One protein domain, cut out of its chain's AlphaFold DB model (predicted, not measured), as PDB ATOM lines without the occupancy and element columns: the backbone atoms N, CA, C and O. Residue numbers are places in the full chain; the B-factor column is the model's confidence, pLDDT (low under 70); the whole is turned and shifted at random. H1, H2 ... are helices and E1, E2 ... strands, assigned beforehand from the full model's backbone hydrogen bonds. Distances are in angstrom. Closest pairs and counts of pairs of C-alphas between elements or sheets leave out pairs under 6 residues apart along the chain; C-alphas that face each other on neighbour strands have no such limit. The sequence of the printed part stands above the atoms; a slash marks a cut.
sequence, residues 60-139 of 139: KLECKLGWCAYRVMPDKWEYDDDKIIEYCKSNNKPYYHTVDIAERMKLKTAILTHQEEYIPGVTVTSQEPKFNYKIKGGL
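This is residues 60 to 139 of the 139 residues of the protein "Putative host-nuclease inhibitor protein" of viral metagenome (UniProt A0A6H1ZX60). A long, thin ribbon of two chain runs, E2 to E3 going out and E4 to E5 coming back, has a small three-stranded sheet at one end and a loose head of two helices, H1 and H2, at the other. H1 follows E3 at the tip of the head, while H2, with its residues 104 to 111, is over one face of the two-stranded sheet of E3 and E4. The printed part has 80 residues with two named helices and five named strands, along the chain E1 E2 E3 H1 H2 E4 E5. The sheets, ordered E1 - E2 - E5 and E3 - E4, are antiparallel, and the class is mixed, helices and strands. The whole is extended, a rod with a radius of gyration of the C-alphas of 19.0 A and spans of 59 by 23 by 19 A.

In the larger sheet, E2 is residues 66 to 71, 15.1 A long, E1 is residues 60 to 62, 6.5 A, and E5 is residues 130 to 135, 17.0 A. C-alpha 60 is at (193.425, 209.823, 183.273) and C-alpha 135 at (201.758, 210.898, 172.611). In the smaller sheet, E3 is residues 76 to 79, 10.1 A, and E4 is residues 122 to 125, 9.9 A. H1 is residues 81 to 90, 14.2 A, ending with C-alpha 90 at (197.195, 251.753, 206.131). H2 is residues 101 to 112, 16.6 A.

E2 is the inner strand, with edge strands E1 and E5. E1 and E2 form a hairpin, antiparallel at 174 degrees, with N 61 and O 68 within hydrogen-bond range at 2.9 A. E2 and E5 are antiparallel at 164 degrees, with N 69 and O 132 at 2.8 A and N 130 and O 71 at 2.9 A. E3 and E4 are antiparallel at 163 degrees, with N 76 and O 125 at 2.8 A and N 123 and O 78 at 2.9 A. H2 and E4 are near each other, with 6 pairs of C-alphas within 10 A. H2 and E3 are only just apart, at 8.3 A between their closest C-alphas. The closest C-alphas of H1 and E4, those of Ile 84 and Val 122, are 7.3 A apart. H1 and H2 are apart, and neither is on the three-stranded sheet. In H1 and H2 every O i to N i+4 pair is within hydrogen-bond range.

The two C-alphas farthest apart, those of Lys 64 and Ser 90, are 58.9 A apart. The printed part has no cut and ends at residue 139, the chain's last. No link is long: H1 to H2, with 10 residues, and H2 to E4, with 9, are short, and the others are tight. The mean pLDDT of the printed part is 80.3; residues 93 to 103, 116 to 117 and 139 are under 70.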
ATOM      1  N   LYS A  60     192.415 210.004 184.320       92.81
ATOM      2  CA  LYS A  60     193.425 209.823 183.273       92.81
ATOM      3  C   LYS A  60     193.194 208.503 182.546       92.81
ATOM      4  O   LYS A  60     193.217 207.467 183.196       92.81
ATOM      5  N   LEU A  61     193.138 208.548 181.218       92.69
ATOM      6  CA  LEU A  61     193.188 207.364 180.362       92.69
ATOM      7  C   LEU A  61     194.595 207.218 179.775       92.69
ATOM      8  O   LEU A  61     195.223 208.193 179.350       92.69
ATOM      9  N   GLU A  62     195.121 205.996 179.758       94.62
ATOM     10  CA  GLU A  62     196.463 205.703 179.256       94.62
ATOM     11  C   GLU A  62     196.465 204.468 178.357       94.62
ATOM     12  O   GLU A  62     195.876 203.437 178.669       94.62
ATOM     13  N   CYS A  63     197.181 204.562 177.238       91.88
ATOM     14  CA  CYS A  63     197.353 203.472 176.293       91.88
ATOM     15  C   CYS A  63     198.826 203.332 175.869       91.88
ATOM     16  O   CYS A  63     199.739 204.014 176.359       91.88
ATOM     17  N   LYS A  64     199.080 202.409 174.933       92.69
ATOM     18  CA  LYS A  64     200.420 202.201 174.365       92.69
ATOM     19  C   LYS A  64     200.931 203.440 173.621       92.69
ATOM     20  O   LYS A  64     202.125 203.713 173.671       92.69
ATOM     21  N   LEU A  65     200.033 204.190 172.978       91.44
ATOM     22  CA  LEU A  65     200.367 205.361 172.164       91.44
ATOM     23  C   LEU A  65     200.505 206.650 172.974       91.44
ATOM     24  O   LEU A  65     201.116 207.592 172.487       91.44
ATOM     25  N   GLY A  66     199.970 206.736 174.193       94.00
ATOM     26  CA  GLY A  66     199.908 208.010 174.904       94.00
ATOM     27  C   GLY A  66     199.009 207.996 176.130       94.00
ATOM     28  O   GLY A  66     198.667 206.936 176.650       94.00
ATOM     29  N   TRP A  67     198.647 209.187 176.596       94.56
ATOM     30  CA  TRP A  67     197.653 209.391 177.648       94.56
ATOM     31  C   TRP A  67     196.863 210.682 177.430       94.56
ATOM     32  O   TRP A  67     197.385 211.618 176.824       94.56
ATOM     33  N   CYS A  68     195.651 210.752 177.984       94.56
ATOM     34  CA  CYS A  68     194.863 211.976 178.142       94.56
ATOM     35  C   CYS A  68     194.365 212.117 179.591       94.56
ATOM     36  O   CYS A  68     194.168 211.124 180.291       94.56
ATOM     37  N   ALA A  69     194.258 213.351 180.082       95.19
ATOM     38  CA  ALA A  69     193.831 213.658 181.446       95.19
ATOM     39  C   ALA A  69     193.345 215.105 181.574       95.19
ATOM     40  O   ALA A  69     193.749 215.985 180.809       95.19
ATOM     41  N   TYR A  70     192.584 215.376 182.632       92.50
ATOM     42  CA  TYR A  70     192.352 216.739 183.097       92.50
ATOM     43  C   TYR A  70     193.509 217.203 183.972       92.50
ATOM     44  O   TYR A  70     193.775 216.663 185.048       92.50
ATOM     45  N   ARG A  71     194.212 218.235 183.515       88.38
ATOM     46  CA  ARG A  71     195.252 218.891 184.297       88.38
ATOM     47  C   ARG A  71     194.605 219.874 185.265       88.38
ATOM     48  O   ARG A  71     193.910 220.792 184.838       88.38
ATOM     49  N   VAL A  72     194.913 219.730 186.554       87.44
ATOM     50  CA  VAL A  72     194.563 220.735 187.566       87.44
ATOM     51  C   VAL A  72     195.260 222.047 187.220       87.44
ATOM     52  O   VAL A  72     196.484 222.087 187.044       87.44
ATOM     53  N   MET A  73     194.471 223.108 187.097       87.69
ATOM     54  CA  MET A  73     194.972 224.446 186.833       87.69
ATOM     55  C   MET A  73     195.259 225.146 188.165       87.69
ATOM     56  O   MET A  73     194.454 225.037 189.086       87.69
ATOM     57  N   PRO A  74     196.406 225.832 188.310       86.81
ATOM     58  CA  PRO A  74     196.623 226.679 189.475       86.81
ATOM     59  C   PRO A  74     195.604 227.820 189.472       86.81
ATOM     60  O   PRO A  74     195.206 228.275 188.399       86.81
ATOM     61  N   ASP A  75     195.233 228.330 190.642       88.38
ATOM     62  CA  ASP A  75     194.334 229.481 190.722       88.38
ATOM     63  C   ASP A  75     194.887 230.680 189.944       88.38
ATOM     64  O   ASP A  75     196.104 230.890 189.850       88.38
ATOM     65  N   LYS A  76     193.982 231.470 189.373       88.12
ATOM     66  CA  LYS A  76     194.310 232.734 188.720       88.12
ATOM     67  C   LYS A  76     194.405 233.821 189.786       88.12
ATOM     68  O   LYS A  76     193.495 233.959 190.593       88.12
ATOM     69  N   TRP A  77     195.494 234.584 189.769       87.50
ATOM     70  CA  TRP A  77     195.719 235.694 190.693       87.50
ATOM     71  C   TRP A  77     195.682 237.006 189.920       87.50
ATOM     72  O   TRP A  77     196.470 237.196 188.991       87.50
ATOM     73  N   GLU A  78     194.775 237.893 190.306       86.94
ATOM     74  CA  GLU A  78     194.654 239.247 189.772       86.94
ATOM     75  C   GLU A  78     195.028 240.244 190.870       86.94
ATOM     76  O   GLU A  78     194.604 240.096 192.017       86.94
ATOM     77  N   TYR A  79     195.857 241.225 190.513       85.31
ATOM     78  CA  TYR A  79     196.418 242.208 191.436       85.31
ATOM     79  C   TYR A  79     196.031 243.612 190.967       85.31
ATOM     80  O   TYR A  79     196.326 243.995 189.836       85.31
ATOM     81  N   ASP A  80     195.370 244.352 191.845       86.62
ATOM     82  CA  ASP A  80     195.113 245.783 191.748       86.62
ATOM     83  C   ASP A  80     196.153 246.484 192.623       86.62
ATOM     84  O   ASP A  80     196.010 246.583 193.847       86.62
ATOM     85  N   ASP A  81     197.250 246.880 191.980       82.38
ATOM     86  CA  ASP A  81     198.449 247.359 192.662       82.38
ATOM     87  C   ASP A  81     198.154 248.598 193.529       82.38
ATOM     88  O   ASP A  81     198.672 248.700 194.642       82.38
ATOM     89  N   ASP A  82     197.262 249.488 193.083       82.44
ATOM     90  CA  ASP A  82     196.905 250.712 193.808       82.44
ATOM     91  C   ASP A  82     196.199 250.397 195.133       82.44
ATOM     92  O   ASP A  82     196.580 250.916 196.189       82.44
ATOM     93  N   LYS A  83     195.220 249.481 195.108       83.38
ATOM     94  CA  LYS A  83     194.510 249.041 196.322       83.38
ATOM     95  C   LYS A  83     195.418 248.282 197.284       83.38
ATOM     96  O   LYS A  83     195.305 248.453 198.499       83.38
ATOM     97  N   ILE A  84     196.328 247.468 196.750       80.31
ATOM     98  CA  ILE A  84     197.293 246.713 197.554       80.31
ATOM     99  C   ILE A  84     198.234 247.681 198.280       80.31
ATOM    100  O   ILE A  84     198.438 247.554 199.490       80.31
ATOM    101  N   ILE A  85     198.769 248.680 197.572       78.06
ATOM    102  CA  ILE A  85     199.656 249.694 198.154       78.06
ATOM    103  C   ILE A  85     198.921 250.500 199.236       78.06
ATOM    104  O   ILE A  85     199.485 250.747 200.306       78.06
ATOM    105  N   GLU A  86     197.670 250.904 198.995       81.38
ATOM    106  CA  GLU A  86     196.858 251.647 199.968       81.38
ATOM    107  C   GLU A  86     196.583 250.829 201.242       81.38
ATOM    108  O   GLU A  86     196.787 251.325 202.359       81.38
ATOM    109  N   TYR A  87     196.208 249.556 201.091       80.19
ATOM    110  CA  TYR A  87     196.029 248.635 202.214       80.19
ATOM    111  C   TYR A  87     197.316 248.487 203.034       80.19
ATOM    112  O   TYR A  87     197.293 248.558 204.267       80.19
ATOM    113  N   CYS A  88     198.455 248.327 202.366       77.69
ATOM    114  CA  CYS A  88     199.724 248.102 203.042       77.69
ATOM    115  C   CYS A  88     200.239 249.337 203.786       77.69
ATOM    116  O   CYS A  88     200.746 249.209 204.905       77.69
ATOM    117  N   LYS A  89     200.058 250.533 203.206       78.06
ATOM    118  CA  LYS A  89     200.319 251.809 203.891       78.06
ATOM    119  C   LYS A  89     199.449 251.950 205.140       78.06
ATOM    120  O   LYS A  89     199.964 252.290 206.200       78.06
ATOM    121  N   SER A  90     198.160 251.629 205.029       81.56
ATOM    122  CA  SER A  90     197.195 251.753 206.131       81.56
ATOM    123  C   SER A  90     197.477 250.795 207.294       81.56
ATOM    124  O   SER A  90     197.212 251.128 208.444       81.56
ATOM    125  N   ASN A  91     198.067 249.630 207.016       77.38
ATOM    126  CA  ASN A  91     198.398 248.616 208.024       77.38
ATOM    127  C   ASN A  91     199.866 248.662 208.492       77.38
ATOM    128  O   ASN A  91     200.338 247.715 209.123       77.38
ATOM    129  N   ASN A  92     200.595 249.744 208.180       73.19
ATOM    130  CA  ASN A  92     202.005 249.950 208.528       73.19
ATOM    131  C   ASN A  92     202.906 248.749 208.176       73.19
ATOM    132  O   ASN A  92     203.787 248.360 208.951       73.19
ATOM    133  N   LYS A  93     202.661 248.117 207.020       68.88
ATOM    134  CA  LYS A  93     203.436 246.952 206.586       68.88
ATOM    135  C   LYS A  93     204.634 247.406 205.739       68.88
ATOM    136  O   LYS A  93     204.429 247.909 204.635       68.88
ATOM    137  N   PRO A  94     205.883 247.205 206.206       59.12
ATOM    138  CA  PRO A  94     207.075 247.831 205.620       59.12
ATOM    139  C   PRO A  94     207.532 247.230 204.277       59.12
ATOM    140  O   PRO A  94     208.455 247.751 203.660       59.12
ATOM    141  N   TYR A  95     206.925 246.127 203.826       57.94
ATOM    142  CA  TYR A  95     207.405 245.317 202.694       57.94
ATOM    143  C   TYR A  95     206.567 245.436 201.413       57.94
ATOM    144  O   TYR A  95     206.681 244.561 200.563       57.94
ATOM    145  N   TYR A  96     205.682 246.429 201.311       60.97
ATOM    146  CA  TYR A  96     204.666 246.467 200.249       60.97
ATOM    147  C   TYR A  96     204.386 247.895 199.754       60.97
ATOM    148  O   TYR A  96     203.246 248.288 199.503       60.97
ATOM    149  N   HIS A  97     205.429 248.727 199.705       57.25
ATOM    150  CA  HIS A  97     205.326 250.099 199.191       57.25
ATOM    151  C   HIS A  97     205.427 250.160 197.661       57.25
ATOM    152  O   HIS A  97     205.064 251.174 197.065       57.25
ATOM    153  N   THR A  98     205.872 249.068 197.047       57.66
ATOM    154  CA  THR A  98     205.857 248.799 195.612       57.66
ATOM    155  C   THR A  98     205.112 247.481 195.365       57.66
ATOM    156  O   THR A  98     204.786 246.767 196.313       57.66
ATOM    157  N   VAL A  99     204.777 247.172 194.108       58.69
ATOM    158  CA  VAL A  99     204.293 245.835 193.734       58.69
ATOM    159  C   VAL A  99     205.260 245.224 192.729       58.69
ATOM    160  O   VAL A  99     204.968 245.082 191.544       58.69
ATOM    161  N   ASP A 100     206.459 244.893 193.201       64.94
ATOM    162  CA  ASP A 100     207.397 244.082 192.425       64.94
ATOM    163  C   ASP A 100     207.025 242.582 192.514       64.94
ATOM    164  O   ASP A 100     206.296 242.130 193.406       64.94
ATOM    165  N   ILE A 101     207.535 241.763 191.593       61.34
ATOM    166  CA  ILE A 101     207.287 240.314 191.498       61.34
ATOM    167  C   ILE A 101     207.606 239.605 192.827       61.34
ATOM    168  O   ILE A 101     206.881 238.694 193.239       61.34
ATOM    169  N   ALA A 102     208.661 240.039 193.523       62.03
ATOM    170  CA  ALA A 102     209.048 239.498 194.825       62.03
ATOM    171  C   ALA A 102     208.015 239.795 195.932       62.03
ATOM    172  O   ALA A 102     207.814 238.970 196.825       62.03
ATOM    173  N   GLU A 103     207.334 240.941 195.869       69.69
ATOM    174  CA  GLU A 103     206.303 241.347 196.834       69.69
ATOM    175  C   GLU A 103     204.985 240.601 196.568       69.69
ATOM    176  O   GLU A 103     204.367 240.101 197.510       69.69
ATOM    177  N   ARG A 104     204.625 240.369 195.294       71.69
ATOM    178  CA  ARG A 104     203.482 239.510 194.915       71.69
ATOM    179  C   ARG A 104     203.628 238.071 195.416       71.69
ATOM    180  O   ARG A 104     202.650 237.483 195.875       71.69
ATOM    181  N   MET A 105     204.836 237.496 195.377       71.69
ATOM    182  CA  MET A 105     205.069 236.155 195.934       71.69
ATOM    183  C   MET A 105     204.856 236.110 197.450       71.69
ATOM    184  O   MET A 105     204.251 235.160 197.941       71.69
ATOM    185  N   LYS A 106     205.296 237.138 198.189       74.19
ATOM    186  CA  LYS A 106     205.079 237.225 199.642       74.19
ATOM    187  C   LYS A 106     203.596 237.353 199.989       74.19
ATOM    188  O   LYS A 106     203.133 236.636 200.870       74.19
ATOM    189  N   LEU A 107     202.852 238.189 199.255       73.94
ATOM    190  CA  LEU A 107     201.395 238.323 199.400       73.94
ATOM    191  C   LEU A 107     200.691 236.983 199.160       73.94
ATOM    192  O   LEU A 107     199.873 236.544 199.967       73.94
ATOM    193  N   LYS A 108     201.074 236.286 198.086       77.44
ATOM    194  CA  LYS A 108     200.562 234.951 197.776       77.44
ATOM    195  C   LYS A 108     200.829 233.955 198.907       77.44
ATOM    196  O   LYS A 108     199.927 233.213 199.284       77.44
ATOM    197  N   THR A 109     202.037 233.937 199.470       78.75
ATOM    198  CA  THR A 109     202.367 233.068 200.609       78.75
ATOM    199  C   THR A 109     201.561 233.425 201.856       78.75
ATOM    200  O   THR A 109     201.061 232.513 202.509       78.75
ATOM    201  N   ALA A 110     201.388 234.709 202.182       75.88
ATOM    202  CA  ALA A 110     200.621 235.142 203.353       75.88
ATOM    203  C   ALA A 110     199.150 234.689 203.287       75.88
ATOM    204  O   ALA A 110     198.627 234.158 204.268       75.88
ATOM    205  N   ILE A 111     198.520 234.803 202.113       76.31
ATOM    206  CA  ILE A 111     197.142 234.339 201.881       76.31
ATOM    207  C   ILE A 111     197.059 232.807 201.953       76.31
ATOM    208  O   ILE A 111     196.222 232.260 202.668       76.31
ATOM    209  N   LEU A 112     197.956 232.091 201.262       79.00
ATOM    210  CA  LEU A 112     197.957 230.619 201.246       79.00
ATOM    211  C   LEU A 112     198.281 229.988 202.611       79.00
ATOM    212  O   LEU A 112     197.916 228.842 202.852       79.00
ATOM    213  N   THR A 113     198.983 230.706 203.490       80.00
ATOM    214  CA  THR A 113     199.327 230.251 204.850       80.00
ATOM    215  C   THR A 113     198.349 230.745 205.917       80.00
ATOM    216  O   THR A 113     198.598 230.532 207.102       80.00
ATOM    217  N   HIS A 114     197.242 231.384 205.514       72.44
ATOM    218  CA  HIS A 114     196.236 231.980 206.401       72.44
ATOM    219  C   HIS A 114     196.795 233.018 207.390       72.44
ATOM    220  O   HIS A 114     196.207 233.268 208.438       72.44
ATOM    221  N   GLN A 115     197.931 233.646 207.069       70.88
ATOM    222  CA  GLN A 115     198.444 234.787 207.834       70.88
ATOM    223  C   GLN A 115     197.614 236.050 207.577       70.88
ATOM    224  O   GLN A 115     197.553 236.931 208.432       70.88
ATOM    225  N   GLU A 116     196.967 236.124 206.411       68.31
ATOM    226  CA  GLU A 116     195.991 237.150 206.054       68.31
ATOM    227  C   GLU A 116     194.795 236.494 205.354       68.31
ATOM    228  O   GLU A 116     194.967 235.780 204.368       68.31
ATOM    229  N   GLU A 117     193.583 236.725 205.863       63.34
ATOM    230  CA  GLU A 117     192.350 236.172 205.277       63.34
ATOM    231  C   GLU A 117     191.887 236.952 204.039       63.34
ATOM    232  O   GLU A 117     191.232 236.393 203.160       63.34
ATOM    233  N   TYR A 118     192.226 238.241 203.953       72.44
ATOM    234  CA  TYR A 118     191.809 239.110 202.860       72.44
ATOM    235  C   TYR A 118     192.782 240.273 202.657       72.44
ATOM    236  O   TYR A 118     193.063 241.022 203.593       72.44
ATOM    237  N   ILE A 119     193.231 240.451 201.412       76.56
ATOM    238  CA  ILE A 119     194.033 241.597 200.976       76.56
ATOM    239  C   ILE A 119     193.232 242.341 199.902       76.56
ATOM    240  O   ILE A 119     193.040 241.801 198.807       76.56
ATOM    241  N   PRO A 120     192.748 243.566 200.180       79.38
ATOM    242  CA  PRO A 120     192.110 244.409 199.179       79.38
ATOM    243  C   PRO A 120     192.978 244.539 197.925       79.38
ATOM    244  O   PRO A 120     194.171 244.818 198.007       79.38
ATOM    245  N   GLY A 121     192.366 244.329 196.761       78.62
ATOM    246  CA  GLY A 121     193.062 244.363 195.477       78.62
ATOM    247  C   GLY A 121     193.700 243.042 195.047       78.62
ATOM    248  O   GLY A 121     194.219 242.977 193.940       78.62
ATOM    249  N   VAL A 122     193.625 241.973 195.846       84.31
ATOM    250  CA  VAL A 122     193.980 240.619 195.395       84.31
ATOM    251  C   VAL A 122     192.710 239.810 195.163       84.31
ATOM    252  O   VAL A 122     191.939 239.569 196.089       84.31
ATOM    253  N   THR A 123     192.522 239.343 193.931       85.00
ATOM    254  CA  THR A 123     191.444 238.413 193.578       85.00
ATOM    255  C   THR A 123     192.051 237.075 193.186       85.00
ATOM    256  O   THR A 123     192.891 237.002 192.286       85.00
ATOM    257  N   VAL A 124     191.618 236.009 193.861       85.94
ATOM    258  CA  VAL A 124     192.023 234.631 193.564       85.94
ATOM    259  C   VAL A 124     190.821 233.881 193.009       85.94
ATOM    260  O   VAL A 124     189.812 233.729 193.694       85.94
ATOM    261  N   THR A 125     190.934 233.407 191.773       87.56
ATOM    262  CA  THR A 125     189.856 232.694 191.080       87.56
ATOM    263  C   THR A 125     190.289 231.264 190.804       87.56
ATOM    264  O   THR A 125     191.277 231.039 190.096       87.56
ATOM    265  N   SER A 126     189.539 230.298 191.341       86.44
ATOM    266  CA  SER A 126     189.734 228.883 191.018       86.44
ATOM    267  C   SER A 126     189.536 228.656 189.521       86.44
ATOM    268  O   SER A 126     188.619 229.212 188.914       86.44
ATOM    269  N   GLN A 127     190.432 227.878 188.918       87.44
ATOM    270  CA  GLN A 127     190.388 227.571 187.494       87.44
ATOM    271  C   GLN A 127     189.897 226.145 187.271       87.44
ATOM    272  O   GLN A 127     190.346 225.206 187.933       87.44
ATOM    273  N   GLU A 128     189.012 225.976 186.288       86.62
ATOM    274  CA  GLU A 128     188.573 224.646 185.882       86.62
ATOM    275  C   GLU A 128     189.753 223.821 185.335       86.62
ATOM    276  O   GLU A 128     190.646 224.365 184.669       86.62
ATOM    277  N   PRO A 129     189.788 222.503 185.605       87.31
ATOM    278  CA  PRO A 129     190.790 221.623 185.031       87.31
ATOM    279  C   PRO A 129     190.769 221.673 183.502       87.31
ATOM    280  O   PRO A 129     189.715 221.601 182.875       87.31
ATOM    281  N   LYS A 130     191.949 221.740 182.886       90.94
ATOM    282  CA  LYS A 130     192.077 221.812 181.428       90.94
ATOM    283  C   LYS A 130     192.387 220.437 180.850       90.94
ATOM    284  O   LYS A 130     193.299 219.763 181.334       90.94
ATOM    285  N   PHE A 131     191.670 220.038 179.802       92.38
ATOM    286  CA  PHE A 131     191.984 218.821 179.058       92.38
ATOM    287  C   PHE A 131     193.399 218.888 178.470       92.38
ATOM    288  O   PHE A 131     193.843 219.931 177.980       92.38
ATOM    289  N   ASN A 132     194.128 217.780 178.558       94.19
ATOM    290  CA  ASN A 132     195.482 217.660 178.042       94.19
ATOM    291  C   ASN A 132     195.783 216.215 177.631       94.19
ATOM    292  O   ASN A 132     195.285 215.271 178.245       94.19
ATOM    293  N   TYR A 133     196.667 216.036 176.652       94.00
ATOM    294  CA  TYR A 133     197.123 214.720 176.215       94.00
ATOM    295  C   TYR A 133     198.605 214.729 175.833       94.00
ATOM    296  O   TYR A 133     199.227 215.775 175.645       94.00
ATOM    297  N   LYS A 134     199.197 213.536 175.748       93.56
ATOM    298  CA  LYS A 134     200.577 213.343 175.297       93.56
ATOM    299  C   LYS A 134     200.718 212.029 174.548       93.56
ATOM    300  O   LYS A 134     200.319 210.983 175.053       93.56
ATOM    301  N   ILE A 135     201.383 212.076 173.399       93.81
ATOM    302  CA  ILE A 135     201.758 210.898 172.611       93.81
ATOM    303  C   ILE A 135     203.139 210.401 173.079       93.81
ATOM    304  O   ILE A 135     204.071 211.186 173.270       93.81
ATOM    305  N   LYS A 136     203.272 209.095 173.323       91.50
ATOM    306  CA  LYS A 136     204.533 208.423 173.672       91.50
ATOM    307  C   LYS A 136     205.386 208.256 172.416       91.50
ATOM    308  O   LYS A 136     204.877 207.885 171.369       91.50
ATOM    309  N   GLY A 137     206.689 208.501 172.532       81.12
ATOM    310  CA  GLY A 137     207.638 208.341 171.424       81.12
ATOM    311  C   GLY A 137     207.694 209.511 170.437       81.12
ATOM    312  O   GLY A 137     208.706 209.640 169.768       81.12
ATOM    313  N   GLY A 138     206.687 210.393 170.431       72.25
ATOM    314  CA  GLY A 138     206.638 211.583 169.577       72.25
ATOM    315  C   GLY A 138     206.516 211.287 168.076       72.25
ATOM    316  O   GLY A 138     206.774 210.178 167.613       72.25
ATOM    317  N   LEU A 139     206.105 212.316 167.335       50.44
ATOM    318  CA  LEU A 139     206.741 212.682 166.069       50.44
ATOM    319  C   LEU A 139     207.731 213.802 166.393       50.44
ATOM    320  O   LEU A 139     207.356 214.657 167.232       50.44
TER     321      LEU A 139